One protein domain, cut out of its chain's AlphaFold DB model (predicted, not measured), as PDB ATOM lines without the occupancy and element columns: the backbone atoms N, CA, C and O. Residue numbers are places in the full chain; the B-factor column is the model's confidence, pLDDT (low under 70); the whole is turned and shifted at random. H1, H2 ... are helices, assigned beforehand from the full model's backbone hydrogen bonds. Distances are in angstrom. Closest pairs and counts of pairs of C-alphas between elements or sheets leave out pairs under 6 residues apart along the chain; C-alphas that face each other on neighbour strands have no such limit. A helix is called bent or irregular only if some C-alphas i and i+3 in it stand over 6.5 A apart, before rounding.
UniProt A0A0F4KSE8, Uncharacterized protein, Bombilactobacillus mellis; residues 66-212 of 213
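Overview. This is residues 66 to 212 of the 213 residues of an uncharacterized protein of Bombilactobacillus mellis (UniProt A0A0F4KSE8). The long helix H8 runs the length of a compact all-helix body, and H7, in the middle of that body, crosses it steeply. H6 folds against H7 as a hairpin, H3 runs side by side with the earlier part of H8, H1 and H2 pack near the beginning of H8, and H4 and H5 pack on its later part; residues 207 to 212, of which 207 to 210 belong to H8, stick out. The printed part has 147 residues with eight named helices, H1 to H8 in order, and no named strand. It is compact, with a radius of gyration of the C-alphas of 14.6 A and spans of 45 by 32 by 28 A.

Along the chain. H1, residues 66 to 74, begins with C-alpha 66 at (9.626, 54.816, -10.436). H2 is residues 79 to 95, 24.6 A long, and H3 is residues 97 to 109, 18.2 A. H4 is residues 112 to 118 and only just irregular, with C-alphas 113 and 116 6.7 A apart; H5 is residues 121 to 131. H6, residues 135 to 151, and H7, residues 157 to 173, are each 23.7 A long; C-alpha 157 is at (17.023, 42.540, -31.209). H8, residues 184 to 210, is 39.1 A long and ends with C-alpha 210 at (35.320, 29.098, -28.861).

Arrangement. H8 is the hub, touching six helices. It touches H7 with residues 191 to 195 alone, closest at the C-alphas of Gly 169 and Val 191, 5.5 A, at a steep tilt of 68 degrees, only just short of about perpendicular. H3 and H8 touch at a shallow tilt of 22 degrees, the same way, the C-alphas of Ile 99 and Thr 189 being closest at 6.2 A. H4 touches H8 about perpendicular, at 89 degrees, with the C-alphas of Val 117 and Ala 202 closest at 6.1 A. H5 touches H8 at the C-alphas of Phe 123 and Phe 205, 7.0 A. H2 and H8 only just touch, with 3 pairs of C-alphas within 8 A, the closest being Cys 92 and Phe 185, 6.7 A; H1 and H8 touch only at their ends, also only just, with 3 pairs, the closest being Val 66 and Ile 184, 5.0 A. The hairpin of H6 and H7 has a shallow tilt of 25 degrees, opposite ways, closest at the C-alphas of Ala 141 and Thr 167, 5.2 A. H6 and H8 are apart. Every O i to N i+4 pair is within hydrogen-bond range in H1, H2, H3, H5, H6 and H8, against 12 of 13 in H7 and 1 of 3 in H4, where 3 of 4 O i to N i+3 pairs are.

Size, cuts and confidence. The two C-alphas farthest apart, those of Ser 181 and Ala 212, are 46.4 A apart. The printed part has no cut and no long link; the link from H7 to H8, 10 residues, is short. The mean pLDDT of the printed part is 75.1, with 31 residues under 70, among them 131 to 139, 171 to 182 and 209 to 212.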
ATOM      1  N   VAL A  66       8.945  56.036 -10.894       70.81
ATOM      2  CA  VAL A  66       9.626  54.816 -10.436       70.81
ATOM      3  C   VAL A  66       8.621  53.707 -10.142       70.81
ATOM      4  O   VAL A  66       8.803  52.591 -10.610       70.81
ATOM      5  N   ASN A  67       7.503  54.023  -9.487       72.56
ATOM      6  CA  ASN A  67       6.463  53.042  -9.169       72.56
ATOM      7  C   ASN A  67       5.857  52.375 -10.413       72.56
ATOM      8  O   ASN A  67       5.519  51.196 -10.362       72.56
ATOM      9  N   GLN A  68       5.738  53.090 -11.536       76.75
ATOM     10  CA  GLN A  68       5.286  52.485 -12.791       76.75
ATOM     11  C   GLN A  68       6.316  51.506 -13.347       76.75
ATOM     12  O   GLN A  68       5.948  50.396 -13.720       76.75
ATOM     13  N   LEU A  69       7.600  51.873 -13.344       79.75
ATOM     14  CA  LEU A  69       8.663  50.965 -13.769       79.75
ATOM     15  C   LEU A  69       8.736  49.728 -12.867       79.75
ATOM     16  O   LEU A  69       8.742  48.612 -13.373       79.75
ATOM     17  N   LEU A  70       8.708  49.901 -11.544       76.50
ATOM     18  CA  LEU A  70       8.693  48.783 -10.595       76.50
ATOM     19  C   LEU A  70       7.490  47.858 -10.820       76.50
ATOM     20  O   LEU A  70       7.633  46.636 -10.767       76.50
ATOM     21  N   ASN A  71       6.320  48.426 -11.129       80.19
ATOM     22  CA  ASN A  71       5.129  47.654 -11.463       80.19
ATOM     23  C   ASN A  71       5.330  46.840 -12.753       80.19
ATOM     24  O   ASN A  71       5.079  45.638 -12.752       80.19
ATOM     25  N   PHE A  72       5.861  47.443 -13.823       81.31
ATOM     26  CA  PHE A  72       6.153  46.718 -15.067       81.31
ATOM     27  C   PHE A  72       7.144  45.573 -14.858       81.31
ATOM     28  O   PHE A  72       6.961  44.489 -15.407       81.31
ATOM     29  N   LEU A  73       8.168  45.792 -14.032       78.44
ATOM     30  CA  LEU A  73       9.166  44.777 -13.697       78.44
ATOM     31  C   LEU A  73       8.579  43.641 -12.838       78.44
ATOM     32  O   LEU A  73       9.049  42.510 -12.910       78.44
ATOM     33  N   SER A  74       7.531  43.906 -12.057       74.62
ATOM     34  CA  SER A  74       6.901  42.906 -11.178       74.62
ATOM     35  C   SER A  74       5.818  42.069 -11.872       74.62
ATOM     36  O   SER A  74       5.386  41.046 -11.339       74.62
ATOM     37  N   GLN A  75       5.365  42.486 -13.055       76.25
ATOM     38  CA  GLN A  75       4.270  41.845 -13.781       76.25
ATOM     39  C   GLN A  75       4.724  40.666 -14.663       76.25
ATOM     40  O   GLN A  75       5.899  40.547 -15.029       76.25
ATOM     41  N   PRO A  76       3.806  39.745 -15.021       76.38
ATOM     42  CA  PRO A  76       4.092  38.721 -16.019       76.38
ATOM     43  C   PRO A  76       4.449  39.354 -17.371       76.38
ATOM     44  O   PRO A  76       3.848  40.339 -17.797       76.38
ATOM     45  N   ILE A  77       5.417  38.756 -18.069       80.38
ATOM     46  CA  ILE A  77       5.865  39.240 -19.378       80.38
ATOM     47  C   ILE A  77       4.781  38.918 -20.408       80.38
ATOM     48  O   ILE A  77       4.600  37.764 -20.789       80.38
ATOM     49  N   THR A  78       4.070  39.950 -20.851       80.62
ATOM     50  CA  THR A  78       3.068  39.886 -21.921       80.62
ATOM     51  C   THR A  78       3.441  40.867 -23.037       80.62
ATOM     52  O   THR A  78       4.190  41.816 -22.783       80.62
ATOM     53  N   PRO A  79       2.906  40.707 -24.264       77.62
ATOM     54  CA  PRO A  79       3.134  41.669 -25.346       77.62
ATOM     55  C   PRO A  79       2.774  43.114 -24.964       77.62
ATOM     56  O   PRO A  79       3.462  44.049 -25.370       77.62
ATOM     57  N   ALA A  80       1.745  43.297 -24.126       78.69
ATOM     58  CA  ALA A  80       1.355  44.603 -23.601       78.69
ATOM     59  C   ALA A  80       2.455  45.222 -22.722       78.69
ATOM     60  O   ALA A  80       2.862  46.355 -22.964       78.69
ATOM     61  N   ILE A  81       3.013  44.458 -21.774       81.50
ATOM     62  CA  ILE A  81       4.088  44.937 -20.886       81.50
ATOM     63  C   ILE A  81       5.369  45.236 -21.660       81.50
ATOM     64  O   ILE A  81       6.027  46.246 -21.407       81.50
ATOM     65  N   ILE A  82       5.698  44.413 -22.657       81.00
ATOM     66  CA  ILE A  82       6.824  44.681 -23.558       81.00
ATOM     67  C   ILE A  82       6.622  46.024 -24.257       81.00
ATOM     68  O   ILE A  82       7.550  46.830 -24.297       81.00
ATOM     69  N   GLN A  83       5.417  46.295 -24.765       81.88
ATOM     70  CA  GLN A  83       5.107  47.558 -25.428       81.88
ATOM     71  C   GLN A  83       5.147  48.756 -24.467       81.88
ATOM     72  O   GLN A  83       5.670  49.808 -24.834       81.88
ATOM     73  N   GLU A  84       4.657  48.616 -23.239       82.88
ATOM     74  CA  GLU A  84       4.680  49.689 -22.237       82.88
ATOM     75  C   GLU A  84       6.105  50.056 -21.804       82.88
ATOM     76  O   GLU A  84       6.474  51.234 -21.821       82.88
ATOM     77  N   VAL A  85       6.937  49.058 -21.493       84.56
ATOM     78  CA  VAL A  85       8.346  49.256 -21.100       84.56
ATOM     79  C   VAL A  85       9.141  49.887 -22.231       84.56
ATOM     80  O   VAL A  85       9.947  50.790 -22.035       84.56
ATOM     81  N   ARG A  86       8.872  49.454 -23.449       84.50
ATOM     82  CA  ARG A  86       9.449  50.005 -24.664       84.50
ATOM     83  C   ARG A  86       9.085  51.481 -24.877       84.50
ATOM     84  O   ARG A  86       9.959  52.279 -25.220       84.50
ATOM     85  N   VAL A  87       7.827  51.872 -24.657       82.88
ATOM     86  CA  VAL A  87       7.423  53.290 -24.697       82.88
ATOM     87  C   VAL A  87       8.124  54.079 -23.587       82.88
ATOM     88  O   VAL A  87       8.599  55.186 -23.849       82.88
ATOM     89  N   LEU A  88       8.254  53.508 -22.384       84.75
ATOM     90  CA  LEU A  88       9.003  54.108 -21.278       84.75
ATOM     91  C   LEU A  88      10.464  54.354 -21.659       84.75
ATOM     92  O   LEU A  88      10.922  55.494 -21.583       84.75
ATOM     93  N   LEU A  89      11.169  53.337 -22.154       84.69
ATOM     94  CA  LEU A  89      12.569  53.449 -22.565       84.69
ATOM     95  C   LEU A  89      12.761  54.482 -23.681       84.69
ATOM     96  O   LEU A  89      13.711  55.259 -23.625       84.69
ATOM     97  N   ARG A  90      11.834  54.570 -24.648       82.56
ATOM     98  CA  ARG A  90      11.878  55.605 -25.698       82.56
ATOM     99  C   ARG A  90      11.750  57.010 -25.112       82.56
ATOM    100  O   ARG A  90      12.510  57.891 -25.506       82.56
ATOM    101  N   LYS A  91      10.821  57.230 -24.177       80.75
ATOM    102  CA  LYS A  91      10.694  58.536 -23.508       80.75
ATOM    103  C   LYS A  91      11.912  58.854 -22.646       80.75
ATOM    104  O   LYS A  91      12.334  60.005 -22.587       80.75
ATOM    105  N   CYS A  92      12.493  57.850 -21.993       80.12
ATOM    106  CA  CYS A  92      13.718  58.038 -21.231       80.12
ATOM    107  C   CYS A  92      14.890  58.415 -22.143       80.12
ATOM    108  O   CYS A  92      15.588  59.381 -21.857       80.12
ATOM    109  N   ALA A  93      15.050  57.730 -23.276       81.19
ATOM    110  CA  ALA A  93      16.082  58.017 -24.267       81.19
ATOM    111  C   ALA A  93      15.919  59.398 -24.920       81.19
ATOM    112  O   ALA A  93      16.908  60.087 -25.141       81.19
ATOM    113  N   SER A  94      14.686  59.837 -25.201       79.81
ATOM    114  CA  SER A  94      14.456  61.163 -25.793       79.81
ATOM    115  C   SER A  94      14.770  62.315 -24.836       79.81
ATOM    116  O   SER A  94      15.045  63.423 -25.287       79.81
ATOM    117  N   ARG A  95      14.743  62.060 -23.522       77.94
ATOM    118  CA  ARG A  95      15.027  63.051 -22.472       77.94
ATOM    119  C   ARG A  95      16.416  62.902 -21.846       77.94
ATOM    120  O   ARG A  95      16.843  63.789 -21.114       77.94
ATOM    121  N   ASN A  96      17.125  61.806 -22.112       79.44
ATOM    122  CA  ASN A  96      18.426  61.511 -21.524       79.44
ATOM    123  C   ASN A  96      19.368  60.872 -22.559       79.44
ATOM    124  O   ASN A  96      19.224  59.707 -22.938       79.44
ATOM    125  N   LYS A  97      20.389  61.638 -22.965       82.44
ATOM    126  CA  LYS A  97      21.392  61.224 -23.957       82.44
ATOM    127  C   LYS A  97      22.204  60.005 -23.511       82.44
ATOM    128  O   LYS A  97      22.601  59.204 -24.349       82.44
ATOM    129  N   HIS A  98      22.449  59.846 -22.212       81.00
ATOM    130  CA  HIS A  98      23.179  58.690 -21.696       81.00
ATOM    131  C   HIS A  98      22.369  57.399 -21.878       81.00
ATOM    132  O   HIS A  98      22.883  56.440 -22.449       81.00
ATOM    133  N   ILE A  99      21.077  57.419 -21.534       80.81
ATOM    134  CA  ILE A  99      20.153  56.292 -21.769       80.81
ATOM    135  C   ILE A  99      20.061  55.966 -23.262       80.81
ATOM    136  O   ILE A  99      20.099  54.799 -23.651       80.81
ATOM    137  N   GLN A 100      19.980  56.990 -24.114       83.44
ATOM    138  CA  GLN A 100      19.980  56.808 -25.565       83.44
ATOM    139  C   GLN A 100      21.246  56.084 -26.055       83.44
ATOM    140  O   GLN A 100      21.155  55.146 -26.847       83.44
ATOM    141  N   LEU A 101      22.425  56.498 -25.580       82.19
ATOM    142  CA  LEU A 101      23.701  55.881 -25.948       82.19
ATOM    143  C   LEU A 101      23.825  54.445 -25.426       82.19
ATOM    144  O   LEU A 101      24.276  53.574 -26.172       82.19
ATOM    145  N   GLN A 102      23.396  54.180 -24.188       81.50
ATOM    146  CA  GLN A 102      23.385  52.832 -23.610       81.50
ATOM    147  C   GLN A 102      22.499  51.889 -24.426       81.50
ATOM    148  O   GLN A 102      22.948  50.811 -24.810       81.50
ATOM    149  N   LEU A 103      21.276  52.307 -24.765       83.44
ATOM    150  CA  LEU A 103      20.360  51.501 -25.579       83.44
ATOM    151  C   LEU A 103      20.929  51.215 -26.970       83.44
ATOM    152  O   LEU A 103      20.916  50.066 -27.405       83.44
ATOM    153  N   ASN A 104      21.491  52.220 -27.647       81.88
ATOM    154  CA  ASN A 104      22.142  52.013 -28.945       81.88
ATOM    155  C   ASN A 104      23.305  51.013 -28.843       81.88
ATOM    156  O   ASN A 104      23.428  50.114 -29.671       81.88
ATOM    157  N   THR A 105      24.133  51.143 -27.804       81.69
ATOM    158  CA  THR A 105      25.270  50.243 -27.562       81.69
ATOM    159  C   THR A 105      24.801  48.815 -27.299       81.69
ATOM    160  O   THR A 105      25.373  47.865 -27.829       81.69
ATOM    161  N   LEU A 106      23.744  48.652 -26.504       81.44
ATOM    162  CA  LEU A 106      23.145  47.359 -26.193       81.44
ATOM    163  C   LEU A 106      22.637  46.648 -27.445       81.44
ATOM    164  O   LEU A 106      22.886  45.459 -27.602       81.44
ATOM    165  N   LEU A 107      21.986  47.370 -28.354       80.38
ATOM    166  CA  LEU A 107      21.474  46.797 -29.602       80.38
ATOM    167  C   LEU A 107      22.590  46.359 -30.544       80.38
ATOM    168  O   LEU A 107      22.448  45.351 -31.223       80.38
ATOM    169  N   GLN A 108      23.706  47.089 -30.560       79.94
ATOM    170  CA  GLN A 108      24.878  46.712 -31.348       79.94
ATOM    171  C   GLN A 108      25.617  45.509 -30.756       79.94
ATOM    172  O   GLN A 108      26.133  44.676 -31.496       79.94
ATOM    173  N   LYS A 109      25.697  45.424 -29.422       77.81
ATOM    174  CA  LYS A 109      26.404  44.341 -28.725       77.81
ATOM    175  C   LYS A 109      25.571  43.070 -28.595       77.81
ATOM    176  O   LYS A 109      26.140  41.986 -28.483       77.81
ATOM    177  N   PHE A 110      24.246  43.186 -28.569       77.19
ATOM    178  CA  PHE A 110      23.374  42.030 -28.471       77.19
ATOM    179  C   PHE A 110      23.338  41.285 -29.805       77.19
ATOM    180  O   PHE A 110      22.809  41.768 -30.800       77.19
ATOM    181  N   ASN A 111      23.869  40.069 -29.795       73.56
ATOM    182  CA  ASN A 111      23.761  39.125 -30.896       73.56
ATOM    183  C   ASN A 111      22.814  37.991 -30.479       73.56
ATOM    184  O   ASN A 111      22.922  37.474 -29.366       73.56
ATOM    185  N   GLN A 112      21.912  37.563 -31.367       68.94
ATOM    186  CA  GLN A 112      21.045  36.404 -31.126       68.94
ATOM    187  C   GLN A 112      21.848  35.120 -30.830       68.94
ATOM    188  O   GLN A 112      21.359  34.242 -30.121       68.94
ATOM    189  N   SER A 113      23.114  35.035 -31.257       73.00
ATOM    190  CA  SER A 113      24.031  33.951 -30.874       73.00
ATOM    191  C   SER A 113      24.322  33.875 -29.368       73.00
ATOM    192  O   SER A 113      24.809  32.851 -28.898       73.00
ATOM    193  N   LEU A 114      24.035  34.934 -28.602       73.88
ATOM    194  CA  LEU A 114      24.207  34.968 -27.146       73.88
ATOM    195  C   LEU A 114      23.047  34.293 -26.407       73.88
ATOM    196  O   LEU A 114      23.228  33.862 -25.274       73.88
ATOM    197  N   VAL A 115      21.875  34.151 -27.033       73.88
ATOM    198  CA  VAL A 115      20.694  33.484 -26.449       73.88
ATOM    199  C   VAL A 115      21.027  32.112 -25.826       73.88
ATOM    200  O   VAL A 115      20.700  31.895 -24.653       73.88
ATOM    201  N   PRO A 116      21.727  31.190 -26.519       75.75
ATOM    202  CA  PRO A 116      22.125  29.915 -25.922       75.75
ATOM    203  C   PRO A 116      23.123  30.061 -24.765       75.75
ATOM    204  O   PRO A 116      23.097  29.238 -23.851       75.75
ATOM    205  N   VAL A 117      23.953  31.111 -24.745       80.50
ATOM    206  CA  VAL A 117      24.919  31.364 -23.659       80.50
ATOM    207  C   VAL A 117      24.201  31.602 -22.337       80.50
ATOM    208  O   VAL A 117      24.584  31.019 -21.328       80.50
ATOM    209  N   PHE A 118      23.099  32.357 -22.341       75.19
ATOM    210  CA  PHE A 118      22.281  32.551 -21.139       75.19
ATOM    211  C   PHE A 118      21.774  31.215 -20.569       75.19
ATOM    212  O   PHE A 118      21.676  31.034 -19.357       75.19
ATOM    213  N   SER A 119      21.506  30.229 -21.425       73.00
ATOM    214  CA  SER A 119      21.044  28.901 -21.001       73.00
ATOM    215  C   SER A 119      22.148  28.017 -20.411       73.00
ATOM    216  O   SER A 119      21.836  26.975 -19.838       73.00
ATOM    217  N   ASN A 120      23.420  28.400 -20.548       81.06
ATOM    218  CA  ASN A 120      24.555  27.617 -20.078       81.06
ATOM    219  C   ASN A 120      24.685  27.698 -18.545       81.06
ATOM    220  O   ASN A 120      24.731  28.780 -17.961       81.06
ATOM    221  N   GLN A 121      24.768  26.541 -17.887       79.44
ATOM    222  CA  GLN A 121      24.818  26.457 -16.427       79.44
ATOM    223  C   GLN A 121      26.102  27.064 -15.837       79.44
ATOM    224  O   GLN A 121      26.037  27.730 -14.805       79.44
ATOM    225  N   SER A 122      27.246  26.903 -16.505       82.25
ATOM    226  CA  SER A 122      28.517  27.501 -16.079       82.25
ATOM    227  C   SER A 122      28.487  29.025 -16.210       82.25
ATOM    228  O   SER A 122      28.954  29.732 -15.320       82.25
ATOM    229  N   PHE A 123      27.853  29.548 -17.264       81.81
ATOM    230  CA  PHE A 123      27.628  30.989 -17.401       81.81
ATOM    231  C   PHE A 123      26.706  31.535 -16.301       81.81
ATOM    232  O   PHE A 123      26.977  32.588 -15.731       81.81
ATOM    233  N   GLN A 124      25.646  30.806 -15.937       76.94
ATOM    234  CA  GLN A 124      24.763  31.195 -14.828       76.94
ATOM    235  C   GLN A 124      25.490  31.233 -13.477       76.94
ATOM    236  O   GLN A 124      25.196  32.102 -12.654       76.94
ATOM    237  N   GLN A 125      26.450  30.332 -13.251       79.06
ATOM    238  CA  GLN A 125      27.311  30.361 -12.065       79.06
ATOM    239  C   GLN A 125      28.261  31.567 -12.077       79.06
ATOM    240  O   GLN A 125      28.403  32.235 -11.052       79.06
ATOM    241  N   GLU A 126      28.861  31.898 -13.224       77.88
ATOM    242  CA  GLU A 126      29.721  33.085 -13.353       77.88
ATOM    243  C   GLU A 126      28.926  34.387 -13.146       77.88
ATOM    244  O   GLU A 126      29.382  35.293 -12.444       77.88
ATOM    245  N   LEU A 127      27.697  34.454 -13.672       75.06
ATOM    246  CA  LEU A 127      26.772  35.561 -13.423       75.06
ATOM    247  C   LEU A 127      26.426  35.703 -11.938       75.06
ATOM    248  O   LEU A 127      26.434  36.815 -11.414       75.06
ATOM    249  N   GLN A 128      26.151  34.592 -11.249       73.75
ATOM    250  CA  GLN A 128      25.876  34.601  -9.812       73.75
ATOM    251  C   GLN A 128      27.061  35.168  -9.020       73.75
ATOM    252  O   GLN A 128      26.865  36.016  -8.150       73.75
ATOM    253  N   GLN A 129      28.282  34.719  -9.318       73.56
ATOM    254  CA  GLN A 129      29.481  35.160  -8.600       73.56
ATOM    255  C   GLN A 129      29.787  36.641  -8.823       73.56
ATOM    256  O   GLN A 129      30.187  37.329  -7.888       73.56
ATOM    257  N   LYS A 130      29.593  37.140 -10.047       71.62
ATOM    258  CA  LYS A 130      29.922  38.530 -10.393       71.62
ATOM    259  C   LYS A 130      28.871  39.537  -9.949       71.62
ATOM    260  O   LYS A 130      29.229  40.671  -9.655       71.62
ATOM    261  N   LEU A 131      27.599  39.145  -9.926       67.19
ATOM    262  CA  LEU A 131      26.495  40.081  -9.711       67.19
ATOM    263  C   LEU A 131      25.816  39.927  -8.345       67.19
ATOM    264  O   LEU A 131      24.950  40.725  -8.001       67.19
ATOM    265  N   GLY A 132      26.168  38.896  -7.570       66.44
ATOM    266  CA  GLY A 132      25.597  38.654  -6.242       66.44
ATOM    267  C   GLY A 132      24.111  38.270  -6.251       66.44
ATOM    268  O   GLY A 132      23.488  38.193  -5.195       66.44
ATOM    269  N   VAL A 133      23.525  38.012  -7.425       64.88
ATOM    270  CA  VAL A 133      22.119  37.617  -7.573       64.88
ATOM    271  C   VAL A 133      21.999  36.096  -7.563       64.88
ATOM    272  O   VAL A 133      22.775  35.392  -8.206       64.88
ATOM    273  N   SER A 134      21.010  35.565  -6.836       66.94
ATOM    274  CA  SER A 134      20.834  34.113  -6.705       66.94
ATOM    275  C   SER A 134      20.604  33.414  -8.055       66.94
ATOM    276  O   SER A 134      19.871  33.901  -8.923       66.94
ATOM    277  N   SER A 135      21.166  32.211  -8.199       64.19
ATOM    278  CA  SER A 135      20.992  31.360  -9.385       64.19
ATOM    279  C   SER A 135      19.526  31.030  -9.678       64.19
ATOM    280  O   SER A 135      19.140  30.896 -10.836       64.19
ATOM    281  N   ALA A 136      18.675  30.963  -8.651       66.88
ATOM    282  CA  ALA A 136      17.238  30.757  -8.808       66.88
ATOM    283  C   ALA A 136      16.552  31.941  -9.510       66.88
ATOM    284  O   ALA A 136      15.664  31.739 -10.342       66.88
ATOM    285  N   VAL A 137      16.962  33.169  -9.192       64.88
ATOM    286  CA  VAL A 137      16.422  34.396  -9.786       64.88
ATOM    287  C   VAL A 137      16.913  34.548 -11.229       64.88
ATOM    288  O   VAL A 137      16.093  34.698 -12.135       64.88
ATOM    289  N   ILE A 138      18.217  34.371 -11.464       66.69
ATOM    290  CA  ILE A 138      18.817  34.375 -12.811       66.69
ATOM    291  C   ILE A 138      18.218  33.255 -13.678       66.69
ATOM    292  O   ILE A 138      17.829  33.484 -14.821       66.69
ATOM    293  N   GLY A 139      18.060  32.049 -13.133       67.44
ATOM    294  CA  GLY A 139      17.485  30.909 -13.843       67.44
ATOM    295  C   GLY A 139      16.010  31.111 -14.200       67.44
ATOM    296  O   GLY A 139      15.597  30.777 -15.310       67.44
ATOM    297  N   LYS A 140      15.202  31.700 -13.305       70.31
ATOM    298  CA  LYS A 140      13.816  32.097 -13.618       70.31
ATOM    299  C   LYS A 140      13.781  33.154 -14.715       70.31
ATOM    300  O   LYS A 140      12.945  33.063 -15.615       70.31
ATOM    301  N   ALA A 141      14.688  34.121 -14.642       68.38
ATOM    302  CA  ALA A 141      14.792  35.176 -15.624       68.38
ATOM    303  C   ALA A 141      15.100  34.610 -17.020       68.38
ATOM    304  O   ALA A 141      14.331  34.769 -17.970       68.38
ATOM    305  N   ILE A 142      16.170  33.834 -17.123       71.88
ATOM    306  CA  ILE A 142      16.615  33.228 -18.376       71.88
ATOM    307  C   ILE A 142      15.579  32.245 -18.929       71.88
ATOM    308  O   ILE A 142      15.352  32.214 -20.134       71.88
ATOM    309  N   LYS A 143      14.878  31.485 -18.077       75.44
ATOM    310  CA  LYS A 143      13.767  30.626 -18.520       75.44
ATOM    311  C   LYS A 143      12.645  31.424 -19.182       75.44
ATOM    312  O   LYS A 143      12.154  30.992 -20.221       75.44
ATOM    313  N   LYS A 144      12.255  32.575 -18.617       73.19
ATOM    314  CA  LYS A 144      11.236  33.455 -19.214       73.19
ATOM    315  C   LYS A 144      11.707  34.033 -20.549       73.19
ATOM    316  O   LYS A 144      10.957  33.986 -21.519       73.19
ATOM    317  N   LEU A 145      12.954  34.503 -20.606       74.19
ATOM    318  CA  LEU A 145      13.577  34.993 -21.836       74.19
ATOM    319  C   LEU A 145      13.579  33.909 -22.924       74.19
ATOM    320  O   LEU A 145      13.080  34.132 -24.021       74.19
ATOM    321  N   ASN A 146      14.071  32.713 -22.600       73.06
ATOM    322  CA  ASN A 146      14.132  31.585 -23.525       73.06
ATOM    323  C   ASN A 146      12.755  31.117 -23.979       73.06
ATOM    324  O   ASN A 146      12.601  30.745 -25.135       73.06
ATOM    325  N   HIS A 147      11.766  31.099 -23.085       75.44
ATOM    326  CA  HIS A 147      10.396  30.755 -23.453       75.44
ATOM    327  C   HIS A 147       9.860  31.731 -24.502       75.44
ATOM    328  O   HIS A 147       9.329  31.299 -25.520       75.44
ATOM    329  N   TYR A 148      10.070  33.034 -24.300       71.19
ATOM    330  CA  TYR A 148       9.620  34.051 -25.245       71.19
ATOM    331  C   TYR A 148      10.367  33.962 -26.587       71.19
ATOM    332  O   TYR A 148       9.736  33.906 -27.636       71.19
ATOM    333  N   LEU A 149      11.699  33.855 -26.556       69.25
ATOM    334  CA  LEU A 149      12.529  33.773 -27.765       69.25
ATOM    335  C   LEU A 149      12.322  32.476 -28.564       69.25
ATOM    336  O   LEU A 149      12.468  32.484 -29.780       69.25
ATOM    337  N   LYS A 150      11.984  31.357 -27.907       70.81
ATOM    338  CA  LYS A 150      11.657  30.096 -28.596       70.81
ATOM    339  C   LYS A 150      10.292  30.134 -29.274       70.81
ATOM    340  O   LYS A 150      10.128  29.511 -30.317       70.81
ATOM    341  N   ASN A 151       9.326  30.827 -28.672       70.81
ATOM    342  CA  ASN A 151       7.969  30.922 -29.206       70.81
ATOM    343  C   ASN A 151       7.857  31.947 -30.344       70.81
ATOM    344  O   ASN A 151       6.942  31.841 -31.155       70.81
ATOM    345  N   ASP A 152       8.778  32.911 -30.414       67.44
ATOM    346  CA  ASP A 152       8.855  33.892 -31.494       67.44
ATOM    347  C   ASP A 152      10.299  34.004 -32.027       67.44
ATOM    348  O   ASP A 152      11.070  34.864 -31.588       67.44
ATOM    349  N   PRO A 153      10.701  33.140 -32.978       61.06
ATOM    350  CA  PRO A 153      12.050  33.153 -33.546       61.06
ATOM    351  C   PRO A 153      12.357  34.420 -34.362       61.06
ATOM    352  O   PRO A 153      13.526  34.709 -34.611       61.06
ATOM    353  N   ASN A 154      11.338  35.206 -34.731       65.12
ATOM    354  CA  ASN A 154      11.495  36.493 -35.412       65.12
ATOM    355  C   ASN A 154      11.556  37.670 -34.424       65.12
ATOM    356  O   ASN A 154      11.448  38.830 -34.834       65.12
ATOM    357  N   THR A 155      11.742  37.395 -33.127       70.19
ATOM    358  CA  THR A 155      11.894  38.434 -32.108       70.19
ATOM    359  C   THR A 155      13.037  39.379 -32.486       70.19
ATOM    360  O   THR A 155      14.203  38.983 -32.559       70.19
ATOM    361  N   SER A 156      12.708  40.658 -32.680       75.31
ATOM    362  CA  SER A 156      13.700  41.690 -32.982       75.31
ATOM    363  C   SER A 156      14.728  41.836 -31.853       75.31
ATOM    364  O   SER A 156      14.403  41.671 -30.671       75.31
ATOM    365  N   THR A 157      15.959  42.234 -32.188       75.25
ATOM    366  CA  THR A 157      17.023  42.540 -31.209       75.25
ATOM    367  C   THR A 157      16.543  43.533 -30.150       75.25
ATOM    368  O   THR A 157      16.775  43.345 -28.957       75.25
ATOM    369  N   SER A 158      15.773  44.542 -30.561       77.25
ATOM    370  CA  SER A 158      15.137  45.496 -29.648       77.25
ATOM    371  C   SER A 158      14.196  44.837 -28.642       77.25
ATOM    372  O   SER A 158      14.244  45.152 -27.454       77.25
ATOM    373  N   THR A 159      13.376  43.888 -29.082       78.94
ATOM    374  CA  THR A 159      12.474  43.141 -28.198       78.94
ATOM    375  C   THR A 159      13.254  42.236 -27.250       78.94
ATOM    376  O   THR A 159      12.935  42.198 -26.065       78.94
ATOM    377  N   ALA A 160      14.320  41.585 -27.717       78.38
ATOM    378  CA  ALA A 160      15.196  40.783 -26.863       78.38
ATOM    379  C   ALA A 160      15.878  41.623 -25.765       78.38
ATOM    380  O   ALA A 160      15.897  41.217 -24.603       78.38
ATOM    381  N   VAL A 161      16.359  42.827 -26.095       82.00
ATOM    382  CA  VAL A 161      16.923  43.770 -25.114       82.00
ATOM    383  C   VAL A 161      15.864  44.233 -24.108       82.00
ATOM    384  O   VAL A 161      16.145  44.286 -22.912       82.00
ATOM    385  N   ILE A 162      14.632  44.508 -24.549       84.94
ATOM    386  CA  ILE A 162      13.520  44.855 -23.646       84.94
ATOM    387  C   ILE A 162      13.185  43.686 -22.716       84.94
ATOM    388  O   ILE A 162      12.990  43.885 -21.520       84.94
ATOM    389  N   LEU A 163      13.148  42.460 -23.235       83.50
ATOM    390  CA  LEU A 163      12.918  41.266 -22.427       83.50
ATOM    391  C   LEU A 163      14.018  41.093 -21.382       83.50
ATOM    392  O   LEU A 163      13.703  40.862 -20.216       83.50
ATOM    393  N   LEU A 164      15.287  41.259 -21.758       82.75
ATOM    394  CA  LEU A 164      16.404  41.252 -20.813       82.75
ATOM    395  C   LEU A 164      16.239  42.331 -19.744       82.75
ATOM    396  O   LEU A 164      16.337  42.023 -18.559       82.75
ATOM    397  N   PHE A 165      15.909  43.556 -20.145       87.50
ATOM    398  CA  PHE A 165      15.662  44.667 -19.232       87.50
ATOM    399  C   PHE A 165      14.549  44.357 -18.225       87.50
ATOM    400  O   PHE A 165      14.748  44.531 -17.025       87.50
ATOM    401  N   ILE A 166      13.403  43.841 -18.679       82.94
ATOM    402  CA  ILE A 166      12.280  43.491 -17.795       82.94
ATOM    403  C   ILE A 166      12.696  42.399 -16.820       82.94
ATOM    404  O   ILE A 166      12.497  42.486 -15.611       82.94
ATOM    405  N   THR A 167      13.289  41.348 -17.364       78.88
ATOM    406  CA  THR A 167      13.511  40.109 -16.638       78.88
ATOM    407  C   THR A 167      14.643  40.247 -15.608       78.88
ATOM    408  O   THR A 167      14.551  39.738 -14.486       78.88
ATOM    409  N   LEU A 168      15.702  40.970 -15.965       76.25
ATOM    410  CA  LEU A 168      16.829  41.255 -15.080       76.25
ATOM    411  C   LEU A 168      16.522  42.434 -14.152       76.25
ATOM    412  O   LEU A 168      16.866  42.380 -12.974       76.25
ATOM    413  N   GLY A 169      15.783  43.441 -14.624       76.06
ATOM    414  CA  GLY A 169      15.293  44.533 -13.787       76.06
ATOM    415  C   GLY A 169      14.404  44.037 -12.645       76.06
ATOM    416  O   GLY A 169      14.608  44.431 -11.502       76.06
ATOM    417  N   ALA A 170      13.491  43.097 -12.912       72.25
ATOM    418  CA  ALA A 170      12.662  42.447 -11.889       72.25
ATOM    419  C   ALA A 170      13.492  41.785 -10.779       72.25
ATOM    420  O   ALA A 170      13.159  41.847  -9.592       72.25
ATOM    421  N   SER A 171      14.594  41.157 -11.188       69.62
ATOM    422  CA  SER A 171      15.529  40.477 -10.296       69.62
ATOM    423  C   SER A 171      16.230  41.469  -9.370       69.62
ATOM    424  O   SER A 171      16.348  41.215  -8.175       69.62
ATOM    425  N   LEU A 172      16.627  42.619  -9.915       65.94
ATOM    426  CA  LEU A 172      17.306  43.684  -9.186       65.94
ATOM    427  C   LEU A 172      16.363  44.368  -8.186       65.94
ATOM    428  O   LEU A 172      16.687  44.475  -7.005       65.94
ATOM    429  N   VAL A 173      15.153  44.719  -8.637       65.31
ATOM    430  CA  VAL A 173      14.092  45.320  -7.811       65.31
ATOM    431  C   VAL A 173      13.762  44.461  -6.595       65.31
ATOM    432  O   VAL A 173      13.582  44.990  -5.502       65.31
ATOM    433  N   SER A 174      13.738  43.140  -6.766       61.53
ATOM    434  CA  SER A 174      13.446  42.198  -5.681       61.53
ATOM    435  C   SER A 174      14.529  42.162  -4.594       61.53
ATOM    436  O   SER A 174      14.264  41.692  -3.492       61.53
ATOM    437  N   THR A 175      15.746  42.632  -4.894       57.06
ATOM    438  CA  THR A 175      16.900  42.607  -3.975       57.06
ATOM    439  C   THR A 175      17.215  43.958  -3.332       57.06
ATOM    440  O   THR A 175      17.902  44.006  -2.316       57.06
ATOM    441  N   SER A 176      16.704  45.058  -3.884       52.47
ATOM    442  CA  SER A 176      17.013  46.418  -3.432       52.47
ATOM    443  C   SER A 176      15.824  47.052  -2.710       52.47
ATOM    444  O   SER A 176      14.848  47.472  -3.332       52.47
ATOM    445  N   THR A 177      15.925  47.180  -1.388       48.75
ATOM    446  CA  THR A 177      14.881  47.743  -0.514       48.75
ATOM    447  C   THR A 177      14.749  49.272  -0.589       48.75
ATOM    448  O   THR A 177      13.792  49.820  -0.049       48.75
ATOM    449  N   SER A 178      15.655  49.984  -1.273       50.91
ATOM    450  CA  SER A 178      15.738  51.457  -1.249       50.91
ATOM    451  C   SER A 178      15.392  52.166  -2.566       50.91
ATOM    452  O   SER A 178      15.631  53.364  -2.698       50.91
ATOM    453  N   LEU A 179      14.839  51.467  -3.561       55.38
ATOM    454  CA  LEU A 179      14.573  52.058  -4.883       55.38
ATOM    455  C   LEU A 179      13.441  53.098  -4.906       55.38
ATOM    456  O   LEU A 179      13.325  53.836  -5.880       55.38
ATOM    457  N   GLY A 180      12.621  53.179  -3.854       51.16
ATOM    458  CA  GLY A 180      11.416  54.017  -3.815       51.16
ATOM    459  C   GLY A 180      11.650  55.530  -3.926       51.16
ATOM    460  O   GLY A 180      10.710  56.254  -4.242       51.16
ATOM    461  N   SER A 181      12.880  56.012  -3.707       49.75
ATOM    462  CA  SER A 181      13.250  57.436  -3.801       49.75
ATOM    463  C   SER A 181      14.121  57.786  -5.016       49.75
ATOM    464  O   SER A 181      14.484  58.950  -5.190       49.75
ATOM    465  N   ALA A 182      14.478  56.811  -5.858       58.19
ATOM    466  CA  ALA A 182      15.350  57.051  -7.003       58.19
ATOM    467  C   ALA A 182      14.655  57.903  -8.084       58.19
ATOM    468  O   ALA A 182      13.437  57.883  -8.243       58.19
ATOM    469  N   ASN A 183      15.431  58.640  -8.880       73.00
ATOM    470  CA  ASN A 183      14.918  59.221 -10.121       73.00
ATOM    471  C   ASN A 183      14.653  58.079 -11.122       73.00
ATOM    472  O   ASN A 183      15.464  57.159 -11.228       73.00
ATOM    473  N   ILE A 184      13.559  58.143 -11.889       76.44
ATOM    474  CA  ILE A 184      13.265  57.167 -12.949       76.44
ATOM    475  C   ILE A 184      14.447  56.987 -13.907       76.44
ATOM    476  O   ILE A 184      14.748  55.863 -14.296       76.44
ATOM    477  N   PHE A 185      15.164  58.066 -14.235       80.06
ATOM    478  CA  PHE A 185      16.348  57.979 -15.084       80.06
ATOM    479  C   PHE A 185      17.462  57.177 -14.423       80.06
ATOM    480  O   PHE A 185      18.038  56.336 -15.093       80.06
ATOM    481  N   LEU A 186      17.704  57.392 -13.126       78.06
ATOM    482  CA  LEU A 186      18.714  56.651 -12.369       78.06
ATOM    483  C   LEU A 186      18.372  55.159 -12.327       78.06
ATOM    484  O   LEU A 186      19.236  54.319 -12.540       78.06
ATOM    485  N   LEU A 187      17.101  54.818 -12.105       77.62
ATOM    486  CA  LEU A 187      16.668  53.423 -12.112       77.62
ATOM    487  C   LEU A 187      16.826  52.785 -13.498       77.62
ATOM    488  O   LEU A 187      17.347  51.678 -13.610       77.62
ATOM    489  N   VAL A 188      16.412  53.485 -14.558       83.56
ATOM    490  CA  VAL A 188      16.574  52.995 -15.931       83.56
ATOM    491  C   VAL A 188      18.051  52.804 -16.270       83.56
ATOM    492  O   VAL A 188      18.395  51.746 -16.786       83.56
ATOM    493  N   THR A 189      18.925  53.763 -15.948       82.75
ATOM    494  CA  THR A 189      20.369  53.627 -16.195       82.75
ATOM    495  C   THR A 189      20.960  52.459 -15.421       82.75
ATOM    496  O   THR A 189      21.638  51.643 -16.028       82.75
ATOM    497  N   THR A 190      20.613  52.288 -14.141       81.75
ATOM    498  CA  THR A 190      21.112  51.167 -13.326       81.75
ATOM    499  C   THR A 190      20.724  49.814 -13.917       81.75
ATOM    500  O   THR A 190      21.551  48.908 -13.998       81.75
ATOM    501  N   VAL A 191      19.471  49.655 -14.359       83.19
ATOM    502  CA  VAL A 191      19.043  48.400 -14.993       83.19
ATOM    503  C   VAL A 191      19.738  48.212 -16.348       83.19
ATOM    504  O   VAL A 191      20.130  47.093 -16.672       83.19
ATOM    505  N   LEU A 192      19.938  49.276 -17.135       86.00
ATOM    506  CA  LEU A 192      20.650  49.195 -18.417       86.00
ATOM    507  C   LEU A 192      22.138  48.864 -18.261       86.00
ATOM    508  O   LEU A 192      22.653  48.083 -19.061       86.00
ATOM    509  N   ASP A 193      22.814  49.401 -17.247       82.94
ATOM    510  CA  ASP A 193      24.200  49.049 -16.918       82.94
ATOM    511  C   ASP A 193      24.301  47.564 -16.580       82.94
ATOM    512  O   ASP A 193      25.110  46.838 -17.154       82.94
ATOM    513  N   TYR A 194      23.374  47.069 -15.765       77.94
ATOM    514  CA  TYR A 194      23.325  45.659 -15.404       77.94
ATOM    515  C   TYR A 194      23.082  44.742 -16.617       77.94
ATOM    516  O   TYR A 194      23.748  43.721 -16.789       77.94
ATOM    517  N   VAL A 195      22.157  45.116 -17.508       83.06
ATOM    518  CA  VAL A 195      21.940  44.395 -18.777       83.06
ATOM    519  C   VAL A 195      23.202  44.435 -19.648       83.06
ATOM    520  O   VAL A 195      23.548  43.433 -20.279       83.06
ATOM    521  N   THR A 196      23.908  45.566 -19.660       84.00
ATOM    522  CA  THR A 196      25.153  45.749 -20.416       84.00
ATOM    523  C   THR A 196      26.252  44.824 -19.910       84.00
ATOM    524  O   THR A 196      26.867  44.127 -20.721       84.00
ATOM    525  N   ASP A 197      26.469  44.770 -18.598       80.75
ATOM    526  CA  ASP A 197      27.473  43.907 -17.974       80.75
ATOM    527  C   ASP A 197      27.206  42.438 -18.283       80.75
ATOM    528  O   ASP A 197      28.110  41.699 -18.673       80.75
ATOM    529  N   ILE A 198      25.946  42.017 -18.206       78.81
ATOM    530  CA  ILE A 198      25.558  40.639 -18.512       78.81
ATOM    531  C   ILE A 198      25.830  40.302 -19.982       78.81
ATOM    532  O   ILE A 198      26.366  39.231 -20.267       78.81
ATOM    533  N   ILE A 199      25.486  41.183 -20.924       82.88
ATOM    534  CA  ILE A 199      25.747  40.943 -22.354       82.88
ATOM    535  C   ILE A 199      27.252  40.879 -22.629       82.88
ATOM    536  O   ILE A 199      27.701  40.026 -23.397       82.88
ATOM    537  N   GLN A 200      28.047  41.733 -21.981       83.38
ATOM    538  CA  GLN A 200      29.505  41.684 -22.098       83.38
ATOM    539  C   GLN A 200      30.071  40.380 -21.537       83.38
ATOM    540  O   GLN A 200      30.886  39.736 -22.198       83.38
ATOM    541  N   LEU A 201      29.603  39.948 -20.366       80.81
ATOM    542  CA  LEU A 201      29.989  38.666 -19.781       80.81
ATOM    543  C   LEU A 201      29.597  37.495 -20.683       80.81
ATOM    544  O   LEU A 201      30.414  36.600 -20.889       80.81
ATOM    545  N   ALA A 202      28.401  37.517 -21.274       82.00
ATOM    546  CA  ALA A 202      27.952  36.487 -22.209       82.00
ATOM    547  C   ALA A 202      28.861  36.415 -23.443       82.00
ATOM    548  O   ALA A 202      29.268  35.329 -23.854       82.00
ATOM    549  N   SER A 203      29.230  37.568 -24.006       84.12
ATOM    550  CA  SER A 203      30.141  37.640 -25.151       84.12
ATOM    551  C   SER A 203      31.537  37.110 -24.808       84.12
ATOM    552  O   SER A 203      32.085  36.287 -25.542       84.12
ATOM    553  N   LEU A 204      32.094  37.503 -23.657       83.44
ATOM    554  CA  LEU A 204      33.387  36.998 -23.187       83.44
ATOM    555  C   LEU A 204      33.357  35.486 -22.944       83.44
ATOM    556  O   LEU A 204      34.296  34.787 -23.325       83.44
ATOM    557  N   PHE A 205      32.281  34.973 -22.348       82.75
ATOM    558  CA  PHE A 205      32.095  33.546 -22.108       82.75
ATOM    559  C   PHE A 205      32.000  32.754 -23.420       82.75
ATOM    560  O   PHE A 205      32.627  31.702 -23.559       82.75
ATOM    561  N   GLN A 206      31.271  33.272 -24.414       82.81
ATOM    562  CA  GLN A 206      31.187  32.658 -25.740       82.81
ATOM    563  C   GLN A 206      32.561  32.580 -26.418       82.81
ATOM    564  O   GLN A 206      32.918  31.525 -26.947       82.81
ATOM    565  N   ASN A 207      33.340  33.663 -26.356       80.81
ATOM    566  CA  ASN A 207      34.665  33.752 -26.973       80.81
ATOM    567  C   ASN A 207      35.692  32.840 -26.286       80.81
ATOM    568  O   ASN A 207      36.481  32.183 -26.966       80.81
ATOM    569  N   LYS A 208      35.657  32.743 -24.951       76.50
ATOM    570  CA  LYS A 208      36.509  31.816 -24.189       76.50
ATOM    571  C   LYS A 208      36.245  30.359 -24.564       76.50
ATOM    572  O   LYS A 208      37.192  29.611 -24.760       76.50
ATOM    573  N   ASN A 209      34.978  29.976 -24.719       63.88
ATOM    574  CA  ASN A 209      34.622  28.606 -25.094       63.88
ATOM    575  C   ASN A 209      34.874  28.289 -26.577       63.88
ATOM    576  O   ASN A 209      35.095  27.131 -26.903       63.88
ATOM    577  N   HIS A 210      34.886  29.288 -27.467       54.34
ATOM    578  CA  HIS A 210      35.320  29.098 -28.861       54.34
ATOM    579  C   HIS A 210      36.842  28.999 -29.009       54.34
ATOM    580  O   HIS A 210      37.309  28.437 -29.988       54.34
ATOM    581  N   SER A 211      37.612  29.534 -28.057       45.72
ATOM    582  CA  SER A 211      39.085  29.496 -28.079       45.72
ATOM    583  C   SER A 211      39.673  28.250 -27.400       45.72
ATOM    584  O   SER A 211      40.890  28.124 -27.307       45.72
ATOM    585  N   ALA A 212      38.819  27.371 -26.866       43.09
ATOM    586  CA  ALA A 212      39.196  26.132 -26.182       43.09
ATOM    587  C   ALA A 212      38.943  24.867 -27.034       43.09
ATOM    588  O   ALA A 212      39.039  23.754 -26.515       43.09
TER     589      ALA A 212